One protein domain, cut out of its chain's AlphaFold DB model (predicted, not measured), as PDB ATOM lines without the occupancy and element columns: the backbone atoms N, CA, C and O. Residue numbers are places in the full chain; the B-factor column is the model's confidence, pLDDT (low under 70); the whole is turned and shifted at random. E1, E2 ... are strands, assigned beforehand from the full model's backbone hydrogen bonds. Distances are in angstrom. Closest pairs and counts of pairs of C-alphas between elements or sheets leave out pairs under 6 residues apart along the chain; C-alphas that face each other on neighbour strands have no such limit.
ATOM      1  N   ASP A   2     269.984 250.913 321.506       52.66
ATOM      2  CA  ASP A   2     271.363 250.426 321.381       52.66
ATOM      3  C   ASP A   2     271.691 249.397 322.475       52.66
ATOM      4  O   ASP A   2     270.831 249.040 323.279       52.66
ATOM      5  N   ALA A   3     272.926 248.884 322.478       56.56
ATOM      6  CA  ALA A   3     273.403 247.842 323.393       56.56
ATOM      7  C   ALA A   3     273.350 248.226 324.893       56.56
ATOM      8  O   ALA A   3     273.620 247.381 325.740       56.56
ATOM      9  N   SER A   4     272.981 249.469 325.215       63.19
ATOM     10  CA  SER A   4     272.745 250.010 326.562       63.19
ATOM     11  C   SER A   4     271.256 250.168 326.911       63.19
ATOM     12  O   SER A   4     270.921 250.744 327.943       63.19
ATOM     13  N   ASN A   5     270.349 249.655 326.069       62.38
ATOM     14  CA  ASN A   5     268.896 249.791 326.207       62.38
ATOM     15  C   ASN A   5     268.399 251.253 326.198       62.38
ATOM     16  O   ASN A   5     267.313 251.548 326.690       62.38
ATOM     17  N   THR A   6     269.175 252.178 325.623       65.38
ATOM     18  CA  THR A   6     268.862 253.614 325.616       65.38
ATOM     19  C   THR A   6     268.231 254.020 324.276       65.38
ATOM     20  O   THR A   6     268.588 253.516 323.199       65.38
ATOM     21  N   ILE A   7     267.220 254.893 324.321       67.56
ATOM     22  CA  ILE A   7     266.506 255.393 323.139       67.56
ATOM     23  C   ILE A   7     267.288 256.590 322.574       67.56
ATOM     24  O   ILE A   7     267.446 257.604 323.236       67.56
ATOM     25  N   ARG A   8     267.786 256.487 321.330       65.31
ATOM     26  CA  ARG A   8     268.714 257.467 320.715       65.31
ATOM     27  C   ARG A   8     268.138 258.875 320.458       65.31
ATOM     28  O   ARG A   8     268.900 259.751 320.071       65.31
ATOM     29  N   HIS A   9     266.834 259.083 320.656       72.38
ATOM     30  CA  HIS A   9     266.141 260.370 320.500       72.38
ATOM     31  C   HIS A   9     264.937 260.440 321.456       72.38
ATOM     32  O   HIS A   9     263.784 260.442 321.026       72.38
ATOM     33  N   GLU A  10     265.191 260.399 322.760       69.56
ATOM     34  CA  GLU A  10     264.151 260.572 323.777       69.56
ATOM     35  C   GLU A  10     263.738 262.053 323.857       69.56
ATOM     36  O   GLU A  10     264.559 262.915 324.158       69.56
ATOM     37  N   LEU A  11     262.478 262.358 323.524       81.50
ATOM     38  CA  LEU A  11     261.939 263.728 323.551       81.50
ATOM     39  C   LEU A  11     261.572 264.185 324.970       81.50
ATOM     40  O   LEU A  11     261.591 265.381 325.254       81.50
ATOM     41  N   GLN A  12     261.235 263.238 325.847       82.38
ATOM     42  CA  GLN A  12     260.881 263.471 327.241       82.38
ATOM     43  C   GLN A  12     261.191 262.209 328.046       82.38
ATOM     44  O   GLN A  12     260.750 261.123 327.673       82.38
ATOM     45  N   VAL A  13     261.943 262.370 329.134       85.81
ATOM     46  CA  VAL A  13     262.301 261.277 330.044       85.81
ATOM     47  C   VAL A  13     261.141 261.016 330.999       85.81
ATOM     48  O   VAL A  13     260.532 261.965 331.498       85.81
ATOM     49  N   ALA A  14     260.837 259.745 331.264       84.69
ATOM     50  CA  ALA A  14     259.893 259.386 332.318       84.69
ATOM     51  C   ALA A  14     260.436 259.832 333.685       84.69
ATOM     52  O   ALA A  14     261.598 259.588 334.013       84.69
ATOM     53  N   SER A  15     259.596 260.484 334.481       90.81
ATOM     54  CA  SER A  15     259.954 260.964 335.814       90.81
ATOM     55  C   SER A  15     258.853 260.624 336.801       90.81
ATOM     56  O   SER A  15     257.674 260.775 336.476       90.81
ATOM     57  N   ASP A  16     259.247 260.235 338.008       94.75
ATOM     58  CA  ASP A  16     258.316 260.046 339.113       94.75
ATOM     59  C   ASP A  16     257.711 261.388 339.553       94.75
ATOM     60  O   ASP A  16     258.297 262.463 339.385       94.75
ATOM     61  N   ALA A  17     256.525 261.325 340.145       94.25
ATOM     62  CA  ALA A  17     255.902 262.437 340.833       94.25
ATOM     63  C   ALA A  17     256.624 262.693 342.158       94.25
ATOM     64  O   ALA A  17     256.779 261.783 342.971       94.25
ATOM     65  N   HIS A  18     257.013 263.945 342.396       94.75
ATOM     66  CA  HIS A  18     257.614 264.399 343.647       94.75
ATOM     67  C   HIS A  18     256.732 265.478 344.268       94.75
ATOM     68  O   HIS A  18     256.506 266.522 343.656       94.75
ATOM     69  N   PHE A  19     256.245 265.245 345.483       94.06
ATOM     70  CA  PHE A  19     255.393 266.196 346.196       94.06
ATOM     71  C   PHE A  19     255.572 266.067 347.707       94.06
ATOM     72  O   PHE A  19     256.240 265.153 348.194       94.06
ATOM     73  N   THR A  20     255.009 267.010 348.460       93.81
ATOM     74  CA  THR A  20     255.051 266.997 349.923       93.81
ATOM     75  C   THR A  20     253.647 266.968 350.510       93.81
ATOM     76  O   THR A  20     252.742 267.633 350.013       93.81
ATOM     77  N   VAL A  21     253.469 266.208 351.591       93.56
ATOM     78  CA  VAL A  21     252.230 266.167 352.383       93.56
ATOM     79  C   VAL A  21     252.602 266.452 353.830       93.56
ATOM     80  O   VAL A  21     253.414 265.735 354.411       93.56
ATOM     81  N   ASN A  22     252.073 267.535 354.405       91.50
ATOM     82  CA  ASN A  22     252.400 267.981 355.769       91.50
ATOM     83  C   ASN A  22     253.919 268.061 356.053       91.50
ATOM     84  O   ASN A  22     254.383 267.761 357.150       91.50
ATOM     85  N   GLY A  23     254.709 268.448 355.042       90.19
ATOM     86  CA  GLY A  23     256.170 268.556 355.126       90.19
ATOM     87  C   GLY A  23     256.947 267.253 354.890       90.19
ATOM     88  O   GLY A  23     258.174 267.297 354.807       90.19
ATOM     89  N   LEU A  24     256.274 266.110 354.729       93.12
ATOM     90  CA  LEU A  24     256.900 264.833 354.375       93.12
ATOM     91  C   LEU A  24     257.009 264.693 352.856       93.12
ATOM     92  O   LEU A  24     256.033 264.910 352.143       93.12
ATOM     93  N   SER A  25     258.194 264.327 352.366       95.12
ATOM     94  CA  SER A  25     258.442 264.103 350.938       95.12
ATOM     95  C   SER A  25     257.907 262.743 350.498       95.12
ATOM     96  O   SER A  25     258.212 261.724 351.121       95.12
ATOM     97  N   VAL A  26     257.134 262.734 349.415       95.44
ATOM     98  CA  VAL A  26     256.506 261.550 348.829       95.44
ATOM     99  C   VAL A  26     256.901 261.452 347.358       95.44
ATOM    100  O   VAL A  26     256.932 262.451 346.637       95.44
ATOM    101  N   ILE A  27     257.216 260.229 346.922       95.75
ATOM    102  CA  ILE A  27     257.580 259.911 345.538       95.75
ATOM    103  C   ILE A  27     256.662 258.800 345.038       95.75
ATOM    104  O   ILE A  27     256.506 257.784 345.725       95.75
ATOM    105  N   ARG A  28     256.046 258.979 343.869       95.94
ATOM    106  CA  ARG A  28     255.177 257.973 343.238       95.94
ATOM    107  C   ARG A  28     255.441 257.887 341.744       95.94
ATOM    108  O   ARG A  28     255.653 258.898 341.094       95.94
ATOM    109  N   SER A  29     255.364 256.683 341.190       95.19
ATOM    110  CA  SER A  29     255.584 256.434 339.760       95.19
ATOM    111  C   SER A  29     254.413 256.860 338.864       95.19
ATOM    112  O   SER A  29     254.487 256.717 337.647       95.19
ATOM    113  N   GLN A  30     253.309 257.326 339.451       94.25
ATOM    114  CA  GLN A  30     252.097 257.737 338.748       94.25
ATOM    115  C   GLN A  30     251.476 258.968 339.405       94.25
ATOM    116  O   GLN A  30     251.701 259.222 340.587       94.25
ATOM    117  N   ASN A  31     250.680 259.696 338.625       93.50
ATOM    118  CA  ASN A  31     249.974 260.895 339.067       93.50
ATOM    119  C   ASN A  31     248.518 260.626 339.468       93.50
ATOM    120  O   ASN A  31     247.932 261.456 340.143       93.50
ATOM    121  N   GLU A  32     247.924 259.504 339.066       95.25
ATOM    122  CA  GLU A  32     246.513 259.186 339.325       95.25
ATOM    123  C   GLU A  32     246.386 257.946 340.214       95.25
ATOM    124  O   GLU A  32     247.246 257.064 340.182       95.25
ATOM    125  N   GLY A  33     245.310 257.874 341.000       94.00
ATOM    126  CA  GLY A  33     244.989 256.696 341.805       94.00
ATOM    127  C   GLY A  33     245.989 256.428 342.933       94.00
ATOM    128  O   GLY A  33     246.335 255.279 343.190       94.00
ATOM    129  N   ILE A  34     246.531 257.472 343.564       95.00
ATOM    130  CA  ILE A  34     247.489 257.323 344.665       95.00
ATOM    131  C   ILE A  34     246.712 257.162 345.982       95.00
ATOM    132  O   ILE A  34     246.201 258.143 346.511       95.00
ATOM    133  N   GLU A  35     246.625 255.945 346.519       95.19
ATOM    134  CA  GLU A  35     245.782 255.607 347.691       95.19
ATOM    135  C   GLU A  35     246.572 255.367 348.990       95.19
ATOM    136  O   GLU A  35     246.004 255.181 350.060       95.19
ATOM    137  N   ASP A  36     247.901 255.343 348.911       92.94
ATOM    138  CA  ASP A  36     248.795 254.870 349.977       92.94
ATOM    139  C   ASP A  36     249.522 256.004 350.723       92.94
ATOM    140  O   ASP A  36     250.509 255.769 351.422       92.94
ATOM    141  N   VAL A  37     249.075 257.248 350.537       92.94
ATOM    142  CA  VAL A  37     249.709 258.445 351.120       92.94
ATOM    143  C   VAL A  37     248.905 258.986 352.293       92.94
ATOM    144  O   VAL A  37     249.477 259.326 353.327       92.94
ATOM    145  N   ILE A  38     247.586 259.061 352.133       90.56
ATOM    146  CA  ILE A  38     246.645 259.451 353.176       90.56
ATOM    147  C   ILE A  38     245.610 258.331 353.236       90.56
ATOM    148  O   ILE A  38     244.971 258.024 352.232       90.56
ATOM    149  N   GLU A  39     245.474 257.696 354.399       90.19
ATOM    150  CA  GLU A  39     244.534 256.591 354.584       90.19
ATOM    151  C   GLU A  39     243.103 257.041 354.251       90.19
ATOM    152  O   GLU A  39     242.633 258.066 354.743       90.19
ATOM    153  N   GLY A  40     242.429 256.289 353.377       88.19
ATOM    154  CA  GLY A  40     241.067 256.596 352.930       88.19
ATOM    155  C   GLY A  40     240.951 257.701 351.873       88.19
ATOM    156  O   GLY A  40     239.832 258.064 351.522       88.19
ATOM    157  N   VAL A  41     242.063 258.225 351.342       92.81
ATOM    158  CA  VAL A  41     242.055 259.271 350.307       92.81
ATOM    159  C   VAL A  41     242.816 258.813 349.066       92.81
ATOM    160  O   VAL A  41     243.993 258.463 349.129       92.81
ATOM    161  N   THR A  42     242.163 258.913 347.910       95.25
ATOM    162  CA  THR A  42     242.798 258.745 346.597       95.25
ATOM    163  C   THR A  42     243.239 260.105 346.056       95.25
ATOM    164  O   THR A  42     242.412 260.975 345.784       95.25
ATOM    165  N   LEU A  43     244.544 260.299 345.869       94.44
ATOM    166  CA  LEU A  43     245.123 261.524 345.320       94.44
ATOM    167  C   LEU A  43     245.335 261.417 343.805       94.44
ATOM    168  O   LEU A  43     245.890 260.438 343.303       94.44
ATOM    169  N   ASN A  44     244.945 262.481 343.099       95.19
ATOM    170  CA  ASN A  44     245.220 262.694 341.680       95.19
ATOM    171  C   ASN A  44     245.983 264.018 341.501       95.19
ATOM    172  O   ASN A  44     245.471 265.094 341.814       95.19
ATOM    173  N   LEU A  45     247.213 263.943 341.003       94.62
ATOM    174  CA  LEU A  45     248.130 265.058 340.792       94.62
ATOM    175  C   LEU A  45     247.960 265.603 339.371       94.62
ATOM    176  O   LEU A  45     248.431 265.014 338.401       94.62
ATOM    177  N   LEU A  46     247.283 266.741 339.244       94.12
ATOM    178  CA  LEU A  46     246.944 267.304 337.932       94.12
ATOM    179  C   LEU A  46     248.030 268.235 337.379       94.12
ATOM    180  O   LEU A  46     248.312 268.229 336.183       94.12
ATOM    181  N   ALA A  47     248.626 269.057 338.244       93.19
ATOM    182  CA  ALA A  47     249.627 270.048 337.871       93.19
ATOM    183  C   ALA A  47     250.523 270.405 339.072       93.19
ATOM    184  O   ALA A  47     250.077 270.298 340.217       93.19
ATOM    185  N   PRO A  48     251.769 270.856 338.835       92.50
ATOM    186  CA  PRO A  48     252.631 271.361 339.896       92.50
ATOM    187  C   PRO A  48     252.070 272.658 340.490       92.50
ATOM    188  O   PRO A  48     251.565 273.519 339.767       92.50
ATOM    189  N   THR A  49     252.207 272.819 341.803       93.00
ATOM    190  CA  THR A  49     251.754 274.009 342.530       93.00
ATOM    191  C   THR A  49     252.956 274.835 342.986       93.00
ATOM    192  O   THR A  49     253.992 274.295 343.369       93.00
ATOM    193  N   SER A  50     252.844 276.164 342.918       89.81
ATOM    194  CA  SER A  50     253.868 277.089 343.433       89.81
ATOM    195  C   SER A  50     253.656 277.449 344.904       89.81
ATOM    196  O   SER A  50     254.594 277.856 345.583       89.81
ATOM    197  N   GLU A  51     252.421 277.301 345.383       91.12
ATOM    198  CA  GLU A  51     252.005 277.529 346.763       91.12
ATOM    199  C   GLU A  51     251.414 276.239 347.349       91.12
ATOM    200  O   GLU A  51     251.067 275.302 346.618       91.12
ATOM    201  N   SER A  52     251.329 276.174 348.678       89.31
ATOM    202  CA  SER A  52     250.721 275.046 349.383       89.31
ATOM    203  C   SER A  52     249.221 274.975 349.103       89.31
ATOM    204  O   SER A  52     248.517 275.967 349.281       89.31
ATOM    205  N   VAL A  53     248.733 273.793 348.732       91.69
ATOM    206  CA  VAL A  53     247.299 273.505 348.610       91.69
ATOM    207  C   VAL A  53     246.815 272.851 349.897       91.69
ATOM    208  O   VAL A  53     247.438 271.907 350.385       91.69
ATOM    209  N   THR A  54     245.701 273.342 350.432       91.50
ATOM    210  CA  THR A  54     245.034 272.738 351.587       91.50
ATOM    211  C   THR A  54     244.021 271.712 351.101       91.50
ATOM    212  O   THR A  54     243.126 272.045 350.327       91.50
ATOM    213  N   LEU A  55     244.167 270.471 351.562       88.19
ATOM    214  CA  LEU A  55     243.144 269.438 351.448       88.19
ATOM    215  C   LEU A  55     242.402 269.366 352.780       88.19
ATOM    216  O   LEU A  55     243.003 269.028 353.800       88.19
ATOM    217  N   GLU A  56     241.117 269.691 352.759       88.94
ATOM    218  CA  GLU A  56     240.232 269.567 353.912       88.94
ATOM    219  C   GLU A  56     239.372 268.314 353.741       88.94
ATOM    220  O   GLU A  56     238.767 268.102 352.689       88.94
ATOM    221  N   VAL A  57     239.389 267.448 354.752       84.62
ATOM    222  CA  VAL A  57     238.595 266.219 354.776       84.62
ATOM    223  C   VAL A  57     237.516 266.409 355.824       84.62
ATOM    224  O   VAL A  57     237.788 266.354 357.023       84.62
ATOM    225  N   GLU A  58     236.297 266.638 355.353       82.25
ATOM    226  CA  GLU A  58     235.111 266.735 356.194       82.25
ATOM    227  C   GLU A  58     234.239 265.496 356.028       82.25
ATOM    228  O   GLU A  58     234.289 264.778 355.025       82.25
TER     229      GLU A  58
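This is residues 2 to 58 of the 253 residues of an uncharacterized protein of Candidatus Latescibacteria bacterium (UniProt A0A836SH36). With little regular structure, two small strand hairpins, E1 with E2 and then E3 with E4, make a body from which residues 2 to 13 stick out as a free tail. The 57 printed residues hold four named strands, E1 to E4 in chain order, in two antiparallel two-stranded sheets, and no named helix; the class is all strand, with 18 residues in named elements. The whole is only just extended, close to loose: radius of gyration of the C-alphas 15.5 A, spans 53 by 24 by 18 A.

E1, residues 17 to 21, and E2, residues 24 to 28, form an antiparallel hairpin at 151 degrees, with N 17 and O 28 2.7 A apart, within hydrogen-bond range. E3, residues 34 to 38, and E4, residues 41 to 43, form another at 125 degrees, with N 43 and O 34 2.8 A apart, also within range. The closest C-alphas of E2 and E3, Val 26 and Val 37, are 7.8 A apart. E1 and E3 are only just apart, at 8.2 A.

E1 begins at C-alpha 17 (255.902, 262.437, 340.833) and spans 12.7 A, E2 13.2 A, E3 8.8 A. E4 spans 6.3 A and ends at C-alpha 43 (245.123, 261.524, 345.320).

C-alphas 3 and 58 are farthest apart, 53.8 A. The three links between strands are tight, and the printed part has no cut. Residues 44 to 58 hold no named element. Residues 2 to 8 and 10 have pLDDT under 70.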